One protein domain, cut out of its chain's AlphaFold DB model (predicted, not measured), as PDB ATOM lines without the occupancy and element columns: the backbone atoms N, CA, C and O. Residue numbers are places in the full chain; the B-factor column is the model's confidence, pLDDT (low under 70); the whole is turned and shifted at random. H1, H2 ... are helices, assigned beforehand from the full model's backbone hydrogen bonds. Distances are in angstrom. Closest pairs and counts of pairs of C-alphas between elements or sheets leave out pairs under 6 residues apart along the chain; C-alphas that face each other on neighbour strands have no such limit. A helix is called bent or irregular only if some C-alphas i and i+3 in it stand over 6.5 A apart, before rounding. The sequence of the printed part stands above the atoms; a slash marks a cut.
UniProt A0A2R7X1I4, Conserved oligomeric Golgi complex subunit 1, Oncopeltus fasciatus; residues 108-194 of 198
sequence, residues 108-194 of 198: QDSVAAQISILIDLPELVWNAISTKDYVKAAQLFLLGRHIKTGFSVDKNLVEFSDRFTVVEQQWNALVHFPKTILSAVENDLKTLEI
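What this domain is: This is residues 108 to 194 of the 198 residues of the protein "Conserved oligomeric Golgi complex subunit 1" of Oncopeltus fasciatus (UniProt A0A2R7X1I4). A rod of helices is built on a hairpin of the bent helix H1 and H2, with H4 and H5 following one another along its length and the short H3 at one end, at the turn from H2 to H4. The far end of H5 sticks out with the tail, residues 189 to 194. The printed part has 87 residues with five named helices, H1 to H5 in chain order, and no named strand: all helix. It is loose, with a radius of gyration of the C-alphas of 15.1 A, and spans 53 by 18 by 18 A.

How they stand to each other: H1, residues 108 to 130, was assigned as one helix by its hydrogen bonds but is bent, C-alphas 119 and 122 being 7.0 A apart; its arms are H1a, residues 108 to 119, and H1b, residues 122 to 130. H1b and H2, residues 134 to 153, form a hairpin at a shallow tilt of 17 degrees, closest at the C-alphas of Val 125 and Ala 137, 4.9 A. H1a, H2 and H4, residues 165 to 175, form an up-and-down bundle, each running against the one before. H1a touches H4, closest at the C-alphas of Ile 119 and Gln 170, 6.6 A. H5, residues 177 to 192, touches H2, opposite ways at a shallow tilt of 10 degrees, closest at the C-alphas of Tyr 134 and Ile 181, 6.7 A. H3, residues 155 to 161, touches H2 only at the corner, closest at the C-alphas of Phe 151 and Leu 157, 5.5 A. Each O i to N i+4 pair is within hydrogen-bond range in H1a, H1b, H2, H4 and H5; H3 has 1 of 3, and 2 of 4 O i to N i+3 pairs.

Where its parts are: H1a begins at C-alpha 108 (264.243, 423.892, 383.889) and measures 16.2 A. H2 measures 28.8 A; H5 measures 22.1 A and ends at C-alpha 192 (240.873, 390.014, 408.070).

The domain as a whole: The C-alphas farthest apart, of Asn 156 and Ile 194, are 53.5 A apart. The printed part has no cut, and its four links are tight. Mean pLDDT of the printed part is 73.6; residues 151 to 168 are among those under 70.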
ATOM      1  N   GLN A 108     264.121 423.721 382.444       65.69
ATOM      2  CA  GLN A 108     264.243 423.892 383.889       65.69
ATOM      3  C   GLN A 108     262.893 423.982 384.621       65.69
ATOM      4  O   GLN A 108     262.782 423.426 385.709       65.69
ATOM      5  N   ASP A 109     261.856 424.592 384.039       70.56
ATOM      6  CA  ASP A 109     260.530 424.692 384.677       70.56
ATOM      7  C   ASP A 109     259.819 423.330 384.705       70.56
ATOM      8  O   ASP A 109     259.204 422.948 385.701       70.56
ATOM      9  N   SER A 110     259.954 422.559 383.620       73.81
ATOM     10  CA  SER A 110     259.443 421.183 383.540       73.81
ATOM     11  C   SER A 110     260.166 420.264 384.530       73.81
ATOM     12  O   SER A 110     259.540 419.467 385.228       73.81
ATOM     13  N   VAL A 111     261.484 420.426 384.653       73.25
ATOM     14  CA  VAL A 111     262.306 419.678 385.610       73.25
ATOM     15  C   VAL A 111     261.965 420.046 387.047       73.25
ATOM     16  O   VAL A 111     261.796 419.157 387.874       73.25
ATOM     17  N   ALA A 112     261.787 421.333 387.349       76.56
ATOM     18  CA  ALA A 112     261.377 421.787 388.673       76.56
ATOM     19  C   ALA A 112     260.018 421.196 389.085       76.56
ATOM     20  O   ALA A 112     259.859 420.761 390.228       76.56
ATOM     21  N   ALA A 113     259.061 421.101 388.156       77.50
ATOM     22  CA  ALA A 113     257.782 420.440 388.407       77.50
ATOM     23  C   ALA A 113     257.950 418.931 388.678       77.50
ATOM     24  O   ALA A 113     257.357 418.409 389.619       77.50
ATOM     25  N   GLN A 114     258.794 418.236 387.907       77.56
ATOM     26  CA  GLN A 114     259.083 416.808 388.115       77.56
ATOM     27  C   GLN A 114     259.777 416.534 389.457       77.56
ATOM     28  O   GLN A 114     259.443 415.557 390.127       77.56
ATOM     29  N   ILE A 115     260.699 417.406 389.873       77.88
ATOM     30  CA  ILE A 115     261.360 417.326 391.183       77.88
ATOM     31  C   ILE A 115     260.356 417.597 392.308       77.88
ATOM     32  O   ILE A 115     260.366 416.877 393.301       77.88
ATOM     33  N   SER A 116     259.465 418.579 392.144       82.31
ATOM     34  CA  SER A 116     258.428 418.884 393.143       82.31
ATOM     35  C   SER A 116     257.526 417.672 393.381       82.31
ATOM     36  O   SER A 116     257.368 417.230 394.512       82.31
ATOM     37  N   ILE A 117     257.055 417.038 392.301       82.44
ATOM     38  CA  ILE A 117     256.261 415.805 392.388       82.44
ATOM     39  C   ILE A 117     257.044 414.697 393.104       82.44
ATOM     40  O   ILE A 117     256.484 413.982 393.928       82.44
ATOM     41  N   LEU A 118     258.340 414.545 392.815       81.00
ATOM     42  CA  LEU A 118     259.163 413.516 393.449       81.00
ATOM     43  C   LEU A 118     259.328 413.725 394.960       81.00
ATOM     44  O   LEU A 118     259.385 412.742 395.698       81.00
ATOM     45  N   ILE A 119     259.399 414.979 395.408       81.50
ATOM     46  CA  ILE A 119     259.480 415.331 396.830       81.50
ATOM     47  C   ILE A 119     258.162 415.009 397.546       81.50
ATOM     48  O   ILE A 119     258.198 414.510 398.666       81.50
ATOM     49  N   ASP A 120     257.021 415.210 396.886       83.62
ATOM     50  CA  ASP A 120     255.695 414.970 397.477       83.62
ATOM     51  C   ASP A 120     255.294 413.476 397.477       83.62
ATOM     52  O   ASP A 120     254.424 413.039 398.236       83.62
ATOM     53  N   LEU A 121     255.924 412.651 396.631       84.19
ATOM     54  CA  LEU A 121     255.567 411.238 396.443       84.19
ATOM     55  C   LEU A 121     255.642 410.371 397.717       84.19
ATOM     56  O   LEU A 121     254.702 409.602 397.935       84.19
ATOM     57  N   PRO A 122     256.689 410.435 398.564       81.06
ATOM     58  CA  PRO A 122     256.755 409.639 399.790       81.06
ATOM     59  C   PRO A 122     255.577 409.886 400.743       81.06
ATOM     60  O   PRO A 122     255.030 408.930 401.296       81.06
ATOM     61  N   GLU A 123     255.139 411.140 400.897       82.56
ATOM     62  CA  GLU A 123     253.989 411.488 401.741       82.56
ATOM     63  C   GLU A 123     252.679 410.966 401.151       82.56
ATOM     64  O   GLU A 123     251.857 410.379 401.859       82.56
ATOM     65  N   LEU A 124     252.502 411.107 399.834       82.25
ATOM     66  CA  LEU A 124     251.321 410.603 399.135       82.25
ATOM     67  C   LEU A 124     251.222 409.075 399.209       82.25
ATOM     68  O   LEU A 124     250.132 408.535 399.411       82.25
ATOM     69  N   VAL A 125     252.351 408.370 399.096       83.06
ATOM     70  CA  VAL A 125     252.404 406.911 399.254       83.06
ATOM     71  C   VAL A 125     252.087 406.517 400.697       83.06
ATOM     72  O   VAL A 125     251.295 405.601 400.910       83.06
ATOM     73  N   TRP A 126     252.634 407.217 401.694       83.00
ATOM     74  CA  TRP A 126     252.335 406.937 403.102       83.00
ATOM     75  C   TRP A 126     250.859 407.186 403.454       83.00
ATOM     76  O   TRP A 126     250.239 406.388 404.162       83.00
ATOM     77  N   ASN A 127     250.255 408.244 402.910       84.25
ATOM     78  CA  ASN A 127     248.828 408.523 403.068       84.25
ATOM     79  C   ASN A 127     247.950 407.450 402.391       84.25
ATOM     80  O   ASN A 127     246.943 407.013 402.950       84.25
ATOM     81  N   ALA A 128     248.351 406.957 401.216       81.38
ATOM     82  CA  ALA A 128     247.656 405.860 400.539       81.38
ATOM     83  C   ALA A 128     247.738 404.539 401.332       81.38
ATOM     84  O   ALA A 128     246.743 403.827 401.450       81.38
ATOM     85  N   ILE A 129     248.885 404.254 401.962       81.12
ATOM     86  CA  ILE A 129     249.036 403.117 402.890       81.12
ATOM     87  C   ILE A 129     248.135 403.301 404.121       81.12
ATOM     88  O   ILE A 129     247.462 402.360 404.534       81.12
ATOM     89  N   SER A 130     248.073 404.516 404.673       79.12
ATOM     90  CA  SER A 130     247.253 404.834 405.855       79.12
ATOM     91  C   SER A 130     245.748 404.726 405.583       79.12
ATOM     92  O   SER A 130     244.981 404.349 406.464       79.12
ATOM     93  N   THR A 131     245.319 405.012 404.351       82.56
ATOM     94  CA  THR A 131     243.923 404.877 403.898       82.56
ATOM     95  C   THR A 131     243.581 403.472 403.376       82.56
ATOM     96  O   THR A 131     242.469 403.268 402.894       82.56
ATOM     97  N   LYS A 132     244.505 402.499 403.503       77.88
ATOM     98  CA  LYS A 132     244.389 401.102 403.030       77.88
ATOM     99  C   LYS A 132     244.180 400.954 401.515       77.88
ATOM    100  O   LYS A 132     243.773 399.898 401.033       77.88
ATOM    101  N   ASP A 133     244.490 401.989 400.734       81.88
ATOM    102  CA  ASP A 133     244.415 401.952 399.274       81.88
ATOM    103  C   ASP A 133     245.783 401.597 398.676       81.88
ATOM    104  O   ASP A 133     246.558 402.432 398.194       81.88
ATOM    105  N   TYR A 134     246.090 400.303 398.728       80.00
ATOM    106  CA  TYR A 134     247.373 399.770 398.275       80.00
ATOM    107  C   TYR A 134     247.558 399.858 396.751       80.00
ATOM    108  O   TYR A 134     248.691 399.909 396.268       80.00
ATOM    109  N   VAL A 135     246.463 399.932 395.984       81.75
ATOM    110  CA  VAL A 135     246.511 400.084 394.521       81.75
ATOM    111  C   VAL A 135     247.000 401.484 394.158       81.75
ATOM    112  O   VAL A 135     247.915 401.618 393.342       81.75
ATOM    113  N   LYS A 136     246.458 402.527 394.801       82.00
ATOM    114  CA  LYS A 136     246.953 403.900 394.617       82.00
ATOM    115  C   LYS A 136     248.403 404.046 395.073       82.00
ATOM    116  O   LYS A 136     249.193 404.668 394.366       82.00
ATOM    117  N   ALA A 137     248.783 403.419 396.189       81.62
ATOM    118  CA  ALA A 137     250.170 403.422 396.660       81.62
ATOM    119  C   ALA A 137     251.140 402.828 395.615       81.62
ATOM    120  O   ALA A 137     252.190 403.409 395.335       81.62
ATOM    121  N   ALA A 138     250.768 401.711 394.976       82.62
ATOM    122  CA  ALA A 138     251.572 401.088 393.923       82.62
ATOM    123  C   ALA A 138     251.665 401.951 392.649       82.62
ATOM    124  O   ALA A 138     252.737 402.049 392.048       82.62
ATOM    125  N   GLN A 139     250.571 402.606 392.247       85.06
ATOM    126  CA  GLN A 139     250.558 403.514 391.092       85.06
ATOM    127  C   GLN A 139     251.454 404.741 391.311       85.06
ATOM    128  O   GLN A 139     252.225 405.105 390.424       85.06
ATOM    129  N   LEU A 140     251.404 405.342 392.502       84.12
ATOM    130  CA  LEU A 140     252.262 406.468 392.882       84.12
ATOM    131  C   LEU A 140     253.745 406.070 392.912       84.12
ATOM    132  O   LEU A 140     254.601 406.803 392.417       84.12
ATOM    133  N   PHE A 141     254.058 404.867 393.404       82.44
ATOM    134  CA  PHE A 141     255.417 404.331 393.342       82.44
ATOM    135  C   PHE A 141     255.903 404.129 391.895       82.44
ATOM    136  O   PHE A 141     257.029 404.501 391.552       82.44
ATOM    137  N   LEU A 142     255.054 403.573 391.021       83.50
ATOM    138  CA  LEU A 142     255.364 403.412 389.597       83.50
ATOM    139  C   LEU A 142     255.604 404.764 388.919       83.50
ATOM    140  O   LEU A 142     256.564 404.892 388.159       83.50
ATOM    141  N   LEU A 143     254.799 405.781 389.234       83.31
ATOM    142  CA  LEU A 143     254.991 407.144 388.739       83.31
ATOM    143  C   LEU A 143     256.374 407.690 389.119       83.31
ATOM    144  O   LEU A 143     257.100 408.171 388.248       83.31
ATOM    145  N   GLY A 144     256.787 407.536 390.380       81.25
ATOM    146  CA  GLY A 144     258.136 407.908 390.813       81.25
ATOM    147  C   GLY A 144     259.228 407.177 390.028       81.25
ATOM    148  O   GLY A 144     260.210 407.788 389.601       81.25
ATOM    149  N   ARG A 145     259.047 405.872 389.778       81.06
ATOM    150  CA  ARG A 145     259.990 405.069 388.981       81.06
ATOM    151  C   ARG A 145     260.111 405.593 387.557       81.06
ATOM    152  O   ARG A 145     261.227 405.695 387.050       81.06
ATOM    153  N   HIS A 146     258.993 405.949 386.930       81.81
ATOM    154  CA  HIS A 146     258.989 406.531 385.592       81.81
ATOM    155  C   HIS A 146     259.734 407.867 385.544       81.81
ATOM    156  O   HIS A 146     260.524 408.072 384.623       81.81
ATOM    157  N   ILE A 147     259.555 408.731 386.548       79.06
ATOM    158  CA  ILE A 147     260.276 410.008 386.642       79.06
ATOM    159  C   ILE A 147     261.786 409.762 386.777       79.06
ATOM    160  O   ILE A 147     262.562 410.338 386.019       79.06
ATOM    161  N   LYS A 148     262.220 408.835 387.646       74.50
ATOM    162  CA  LYS A 148     263.647 408.488 387.782       74.50
ATOM    163  C   LYS A 148     264.247 407.918 386.495       74.50
ATOM    164  O   LYS A 148     265.348 408.303 386.105       74.50
ATOM    165  N   THR A 149     263.560 406.986 385.837       77.88
ATOM    166  CA  THR A 149     264.047 406.420 384.571       77.88
ATOM    167  C   THR A 149     264.100 407.488 383.480       77.88
ATOM    168  O   THR A 149     265.075 407.526 382.738       77.88
ATOM    169  N   GLY A 150     263.122 408.397 383.424       72.44
ATOM    170  CA  GLY A 150     263.150 409.550 382.521       72.44
ATOM    171  C   GLY A 150     264.349 410.468 382.774       72.44
ATOM    172  O   GLY A 150     265.039 410.852 381.834       72.44
ATOM    173  N   PHE A 151     264.658 410.729 384.045       68.94
ATOM    174  CA  PHE A 151     265.793 411.552 384.461       68.94
ATOM    175  C   PHE A 151     267.158 410.928 384.119       68.94
ATOM    176  O   PHE A 151     268.086 411.635 383.748       68.94
ATOM    177  N   SER A 152     267.271 409.595 384.169       63.09
ATOM    178  CA  SER A 152     268.494 408.865 383.797       63.09
ATOM    179  C   SER A 152     268.733 408.770 382.284       63.09
ATOM    180  O   SER A 152     269.861 408.506 381.870       63.09
ATOM    181  N   VAL A 153     267.688 408.899 381.461       62.66
ATOM    182  CA  VAL A 153     267.773 408.728 379.999       62.66
ATOM    183  C   VAL A 153     268.126 410.041 379.293       62.66
ATOM    184  O   VAL A 153     268.783 410.019 378.250       62.66
ATOM    185  N   ASP A 154     267.734 411.186 379.849       66.94
ATOM    186  CA  ASP A 154     268.033 412.495 379.267       66.94
ATOM    187  C   ASP A 154     269.375 413.037 379.786       66.94
ATOM    188  O   ASP A 154     269.534 413.369 380.959       66.94
ATOM    189  N   LYS A 155     270.358 413.166 378.889       59.25
ATOM    190  CA  LYS A 155     271.709 413.656 379.216       59.25
ATOM    191  C   LYS A 155     271.716 415.068 379.810       59.25
ATOM    192  O   LYS A 155     272.620 415.376 380.577       59.25
ATOM    193  N   ASN A 156     270.726 415.907 379.490       58.62
ATOM    194  CA  ASN A 156     270.623 417.251 380.066       58.62
ATOM    195  C   ASN A 156     270.185 417.190 381.532       58.62
ATOM    196  O   ASN A 156     270.615 418.002 382.339       58.62
ATOM    197  N   LEU A 157     269.350 416.209 381.880       57.97
ATOM    198  CA  LEU A 157     268.822 416.011 383.226       57.97
ATOM    199  C   LEU A 157     269.858 415.425 384.182       57.97
ATOM    200  O   LEU A 157     269.839 415.763 385.359       57.97
ATOM    201  N   VAL A 158     270.809 414.638 383.677       56.91
ATOM    202  CA  VAL A 158     271.943 414.119 384.462       56.91
ATOM    203  C   VAL A 158     272.816 415.258 385.011       56.91
ATOM    204  O   VAL A 158     273.201 415.230 386.175       56.91
ATOM    205  N   GLU A 159     273.046 416.317 384.232       59.31
ATOM    206  CA  GLU A 159     273.818 417.486 384.686       59.31
ATOM    207  C   GLU A 159     273.075 418.305 385.765       59.31
ATOM    208  O   GLU A 159     273.693 418.943 386.621       59.31
ATOM    209  N   PHE A 160     271.737 418.262 385.766       58.44
ATOM    210  CA  PHE A 160     270.912 418.809 386.848       58.44
ATOM    211  C   PHE A 160     270.781 417.835 388.033       58.44
ATOM    212  O   PHE A 160     270.664 418.294 389.166       58.44
ATOM    213  N   SER A 161     270.865 416.519 387.809       56.72
ATOM    214  CA  SER A 161     270.901 415.475 388.847       56.72
ATOM    215  C   SER A 161     272.061 415.676 389.804       56.72
ATOM    216  O   SER A 161     271.864 415.690 391.017       56.72
ATOM    217  N   ASP A 162     273.253 415.913 389.254       60.84
ATOM    218  CA  ASP A 162     274.472 416.140 390.034       60.84
ATOM    219  C   ASP A 162     274.365 417.381 390.931       60.84
ATOM    220  O   ASP A 162     275.015 417.470 391.974       60.84
ATOM    221  N   ARG A 163     273.504 418.342 390.568       61.00
ATOM    222  CA  ARG A 163     273.234 419.541 391.374       61.00
ATOM    223  C   ARG A 163     272.223 419.300 392.495       61.00
ATOM    224  O   ARG A 163     272.211 420.066 393.456       61.00
ATOM    225  N   PHE A 164     271.394 418.260 392.399       62.00
ATOM    226  CA  PHE A 164     270.327 417.965 393.355       62.00
ATOM    227  C   PHE A 164     270.446 416.537 393.901       62.00
ATOM    228  O   PHE A 164     269.598 415.681 393.656       62.00
ATOM    229  N   THR A 165     271.449 416.309 394.753       66.62
ATOM    230  CA  THR A 165     271.617 415.068 395.546       66.62
ATOM    231  C   THR A 165     270.382 414.705 396.383       66.62
ATOM    232  O   THR A 165     270.182 413.550 396.757       66.62
ATOM    233  N   VAL A 166     269.508 415.683 396.635       66.81
ATOM    234  CA  VAL A 166     268.214 415.523 397.306       66.81
ATOM    235  C   VAL A 166     267.291 414.560 396.546       66.81
ATOM    236  O   VAL A 166     266.585 413.781 397.176       66.81
ATOM    237  N   VAL A 167     267.327 414.542 395.208       65.75
ATOM    238  CA  VAL A 167     266.507 413.646 394.366       65.75
ATOM    239  C   VAL A 167     266.868 412.181 394.622       65.75
ATOM    240  O   VAL A 167     265.985 411.336 394.776       65.75
ATOM    241  N   GLU A 168     268.161 411.872 394.730       68.31
ATOM    242  CA  GLU A 168     268.626 410.519 395.041       68.31
ATOM    243  C   GLU A 168     268.321 410.120 396.486       68.31
ATOM    244  O   GLU A 168     267.931 408.979 396.738       68.31
ATOM    245  N   GLN A 169     268.432 411.056 397.433       70.56
ATOM    246  CA  GLN A 169     268.088 410.817 398.837       70.56
ATOM    247  C   GLN A 169     266.593 410.517 399.017       70.56
ATOM    248  O   GLN A 169     266.245 409.536 399.676       70.56
ATOM    249  N   GLN A 170     265.712 411.298 398.384       72.06
ATOM    250  CA  GLN A 170     264.265 411.056 398.435       72.06
ATOM    251  C   GLN A 170     263.870 409.788 397.674       72.06
ATOM    252  O   GLN A 170     263.008 409.030 398.120       72.06
ATOM    253  N   TRP A 171     264.558 409.477 396.572       71.56
ATOM    254  CA  TRP A 171     264.367 408.200 395.892       71.56
ATOM    255  C   TRP A 171     264.775 407.009 396.762       71.56
ATOM    256  O   TRP A 171     264.073 406.001 396.783       71.56
ATOM    257  N   ASN A 172     265.883 407.105 397.500       68.38
ATOM    258  CA  ASN A 172     266.309 406.046 398.414       68.38
ATOM    259  C   ASN A 172     265.276 405.810 399.520       68.38
ATOM    260  O   ASN A 172     264.990 404.657 399.833       68.38
ATOM    261  N   ALA A 173     264.639 406.866 400.033       69.75
ATOM    262  CA  ALA A 173     263.488 406.716 400.921       69.75
ATOM    263  C   ALA A 173     262.326 405.987 400.215       69.75
ATOM    264  O   ALA A 173     261.759 405.049 400.776       69.75
ATOM    265  N   LEU A 174     262.033 406.340 398.955       72.19
ATOM    266  CA  LEU A 174     260.947 405.752 398.163       72.19
ATOM    267  C   LEU A 174     261.169 404.263 397.799       72.19
ATOM    268  O   LEU A 174     260.210 403.497 397.711       72.19
ATOM    269  N   VAL A 175     262.422 403.812 397.645       72.88
ATOM    270  CA  VAL A 175     262.794 402.417 397.302       72.88
ATOM    271  C   VAL A 175     262.354 401.399 398.358       72.88
ATOM    272  O   VAL A 175     262.152 400.227 398.033       72.88
ATOM    273  N   HIS A 176     262.180 401.819 399.609       73.56
ATOM    274  CA  HIS A 176     261.773 400.925 400.693       73.56
ATOM    275  C   HIS A 176     260.251 400.717 400.773       73.56
ATOM    276  O   HIS A 176     259.804 399.698 401.304       73.56
ATOM    277  N   PHE A 177     259.450 401.607 400.179       70.94
ATOM    278  CA  PHE A 177     257.988 401.553 400.253       70.94
ATOM    279  C   PHE A 177     257.340 400.315 399.623       70.94
ATOM    280  O   PHE A 177     256.374 399.844 400.207       70.94
ATOM    281  N   PRO A 178     257.826 399.707 398.524       73.94
ATOM    282  CA  PRO A 178     257.239 398.471 398.002       73.94
ATOM    283  C   PRO A 178     257.235 397.327 399.018       73.94
ATOM    284  O   PRO A 178     256.259 396.589 399.113       73.94
ATOM    285  N   LYS A 179     258.303 397.202 399.818       76.19
ATOM    286  CA  LYS A 179     258.386 396.192 400.884       76.19
ATOM    287  C   LYS A 179     257.442 396.530 402.039       76.19
ATOM    288  O   LYS A 179     256.812 395.632 402.588       76.19
ATOM    289  N   THR A 180     257.310 397.813 402.370       75.88
ATOM    290  CA  THR A 180     256.375 398.296 403.394       75.88
ATOM    291  C   THR A 180     254.918 398.122 402.970       75.88
ATOM    292  O   THR A 180     254.112 397.686 403.781       75.88
ATOM    293  N   ILE A 181     254.582 398.388 401.703       75.94
ATOM    294  CA  ILE A 181     253.250 398.159 401.126       75.94
ATOM    295  C   ILE A 181     252.918 396.669 401.189       75.94
ATOM    296  O   ILE A 181     251.842 396.314 401.649       75.94
ATOM    297  N   LEU A 182     253.849 395.795 400.795       77.19
ATOM    298  CA  LEU A 182     253.641 394.346 400.818       77.19
ATOM    299  C   LEU A 182     253.431 393.832 402.253       77.19
ATOM    300  O   LEU A 182     252.454 393.140 402.513       77.19
ATOM    301  N   SER A 183     254.273 394.249 403.203       75.00
ATOM    302  CA  SER A 183     254.110 393.912 404.625       75.00
ATOM    303  C   SER A 183     252.802 394.461 405.214       75.00
ATOM    304  O   SER A 183     252.118 393.772 405.967       75.00
ATOM    305  N   ALA A 184     252.401 395.682 404.843       73.19
ATOM    306  CA  ALA A 184     251.138 396.271 405.280       73.19
ATOM    307  C   ALA A 184     249.926 395.505 404.728       73.19
ATOM    308  O   ALA A 184     249.006 395.233 405.489       73.19
ATOM    309  N   VAL A 185     249.955 395.102 403.451       75.69
ATOM    310  CA  VAL A 185     248.929 394.250 402.828       75.69
ATOM    311  C   VAL A 185     248.861 392.887 403.512       75.69
ATOM    312  O   VAL A 185     247.774 392.421 403.830       75.69
ATOM    313  N   GLU A 186     250.004 392.249 403.777       77.81
ATOM    314  CA  GLU A 186     250.045 390.963 404.479       77.81
ATOM    315  C   GLU A 186     249.487 391.057 405.901       77.81
ATOM    316  O   GLU A 186     248.783 390.152 406.337       77.81
ATOM    317  N   ASN A 187     249.780 392.137 406.627       76.69
ATOM    318  CA  ASN A 187     249.235 392.353 407.964       76.69
ATOM    319  C   ASN A 187     247.729 392.631 407.920       76.69
ATOM    320  O   ASN A 187     246.994 392.044 408.705       76.69
ATOM    321  N   ASP A 188     247.252 393.447 406.978       75.38
ATOM    322  CA  ASP A 188     245.819 393.716 406.825       75.38
ATOM    323  C   ASP A 188     245.044 392.447 406.427       75.38
ATOM    324  O   ASP A 188     244.006 392.145 407.018       75.38
ATOM    325  N   LEU A 189     245.585 391.637 405.509       69.94
ATOM    326  CA  LEU A 189     245.018 390.334 405.141       69.94
ATOM    327  C   LEU A 189     245.004 389.355 406.327       69.94
ATOM    328  O   LEU A 189     243.997 388.686 406.547       69.94
ATOM    329  N   LYS A 190     246.068 389.319 407.141       70.69
ATOM    330  CA  LYS A 190     246.118 388.511 408.375       70.69
ATOM    331  C   LYS A 190     245.125 388.992 409.437       70.69
ATOM    332  O   LYS A 190     244.595 388.176 410.182       70.69
ATOM    333  N   THR A 191     244.842 390.295 409.517       61.56
ATOM    334  CA  THR A 191     243.811 390.820 410.434       61.56
ATOM    335  C   THR A 191     242.385 390.535 409.956       61.56
ATOM    336  O   THR A 191     241.493 390.379 410.786       61.56
ATOM    337  N   LEU A 192     242.165 390.406 408.642       56.09
ATOM    338  CA  LEU A 192     240.873 390.014 408.070       56.09
ATOM    339  C   LEU A 192     240.529 388.542 408.339       56.09
ATOM    340  O   LEU A 192     239.358 388.243 408.559       56.09
ATOM    341  N   GLU A 193     241.518 387.642 408.418       53.09
ATOM    342  CA  GLU A 193     241.275 386.248 408.833       53.09
ATOM    343  C   GLU A 193     240.805 386.117 410.294       53.09
ATOM    344  O   GLU A 193     240.185 385.119 410.644       53.09
ATOM    345  N   ILE A 194     241.013 387.134 411.141       54.56
ATOM    346  CA  ILE A 194     240.566 387.129 412.551       54.56
ATOM    347  C   ILE A 194     239.178 387.786 412.716       54.56
ATOM    348  O   ILE A 194     238.552 387.662 413.764       54.56
TER     349      ILE A 194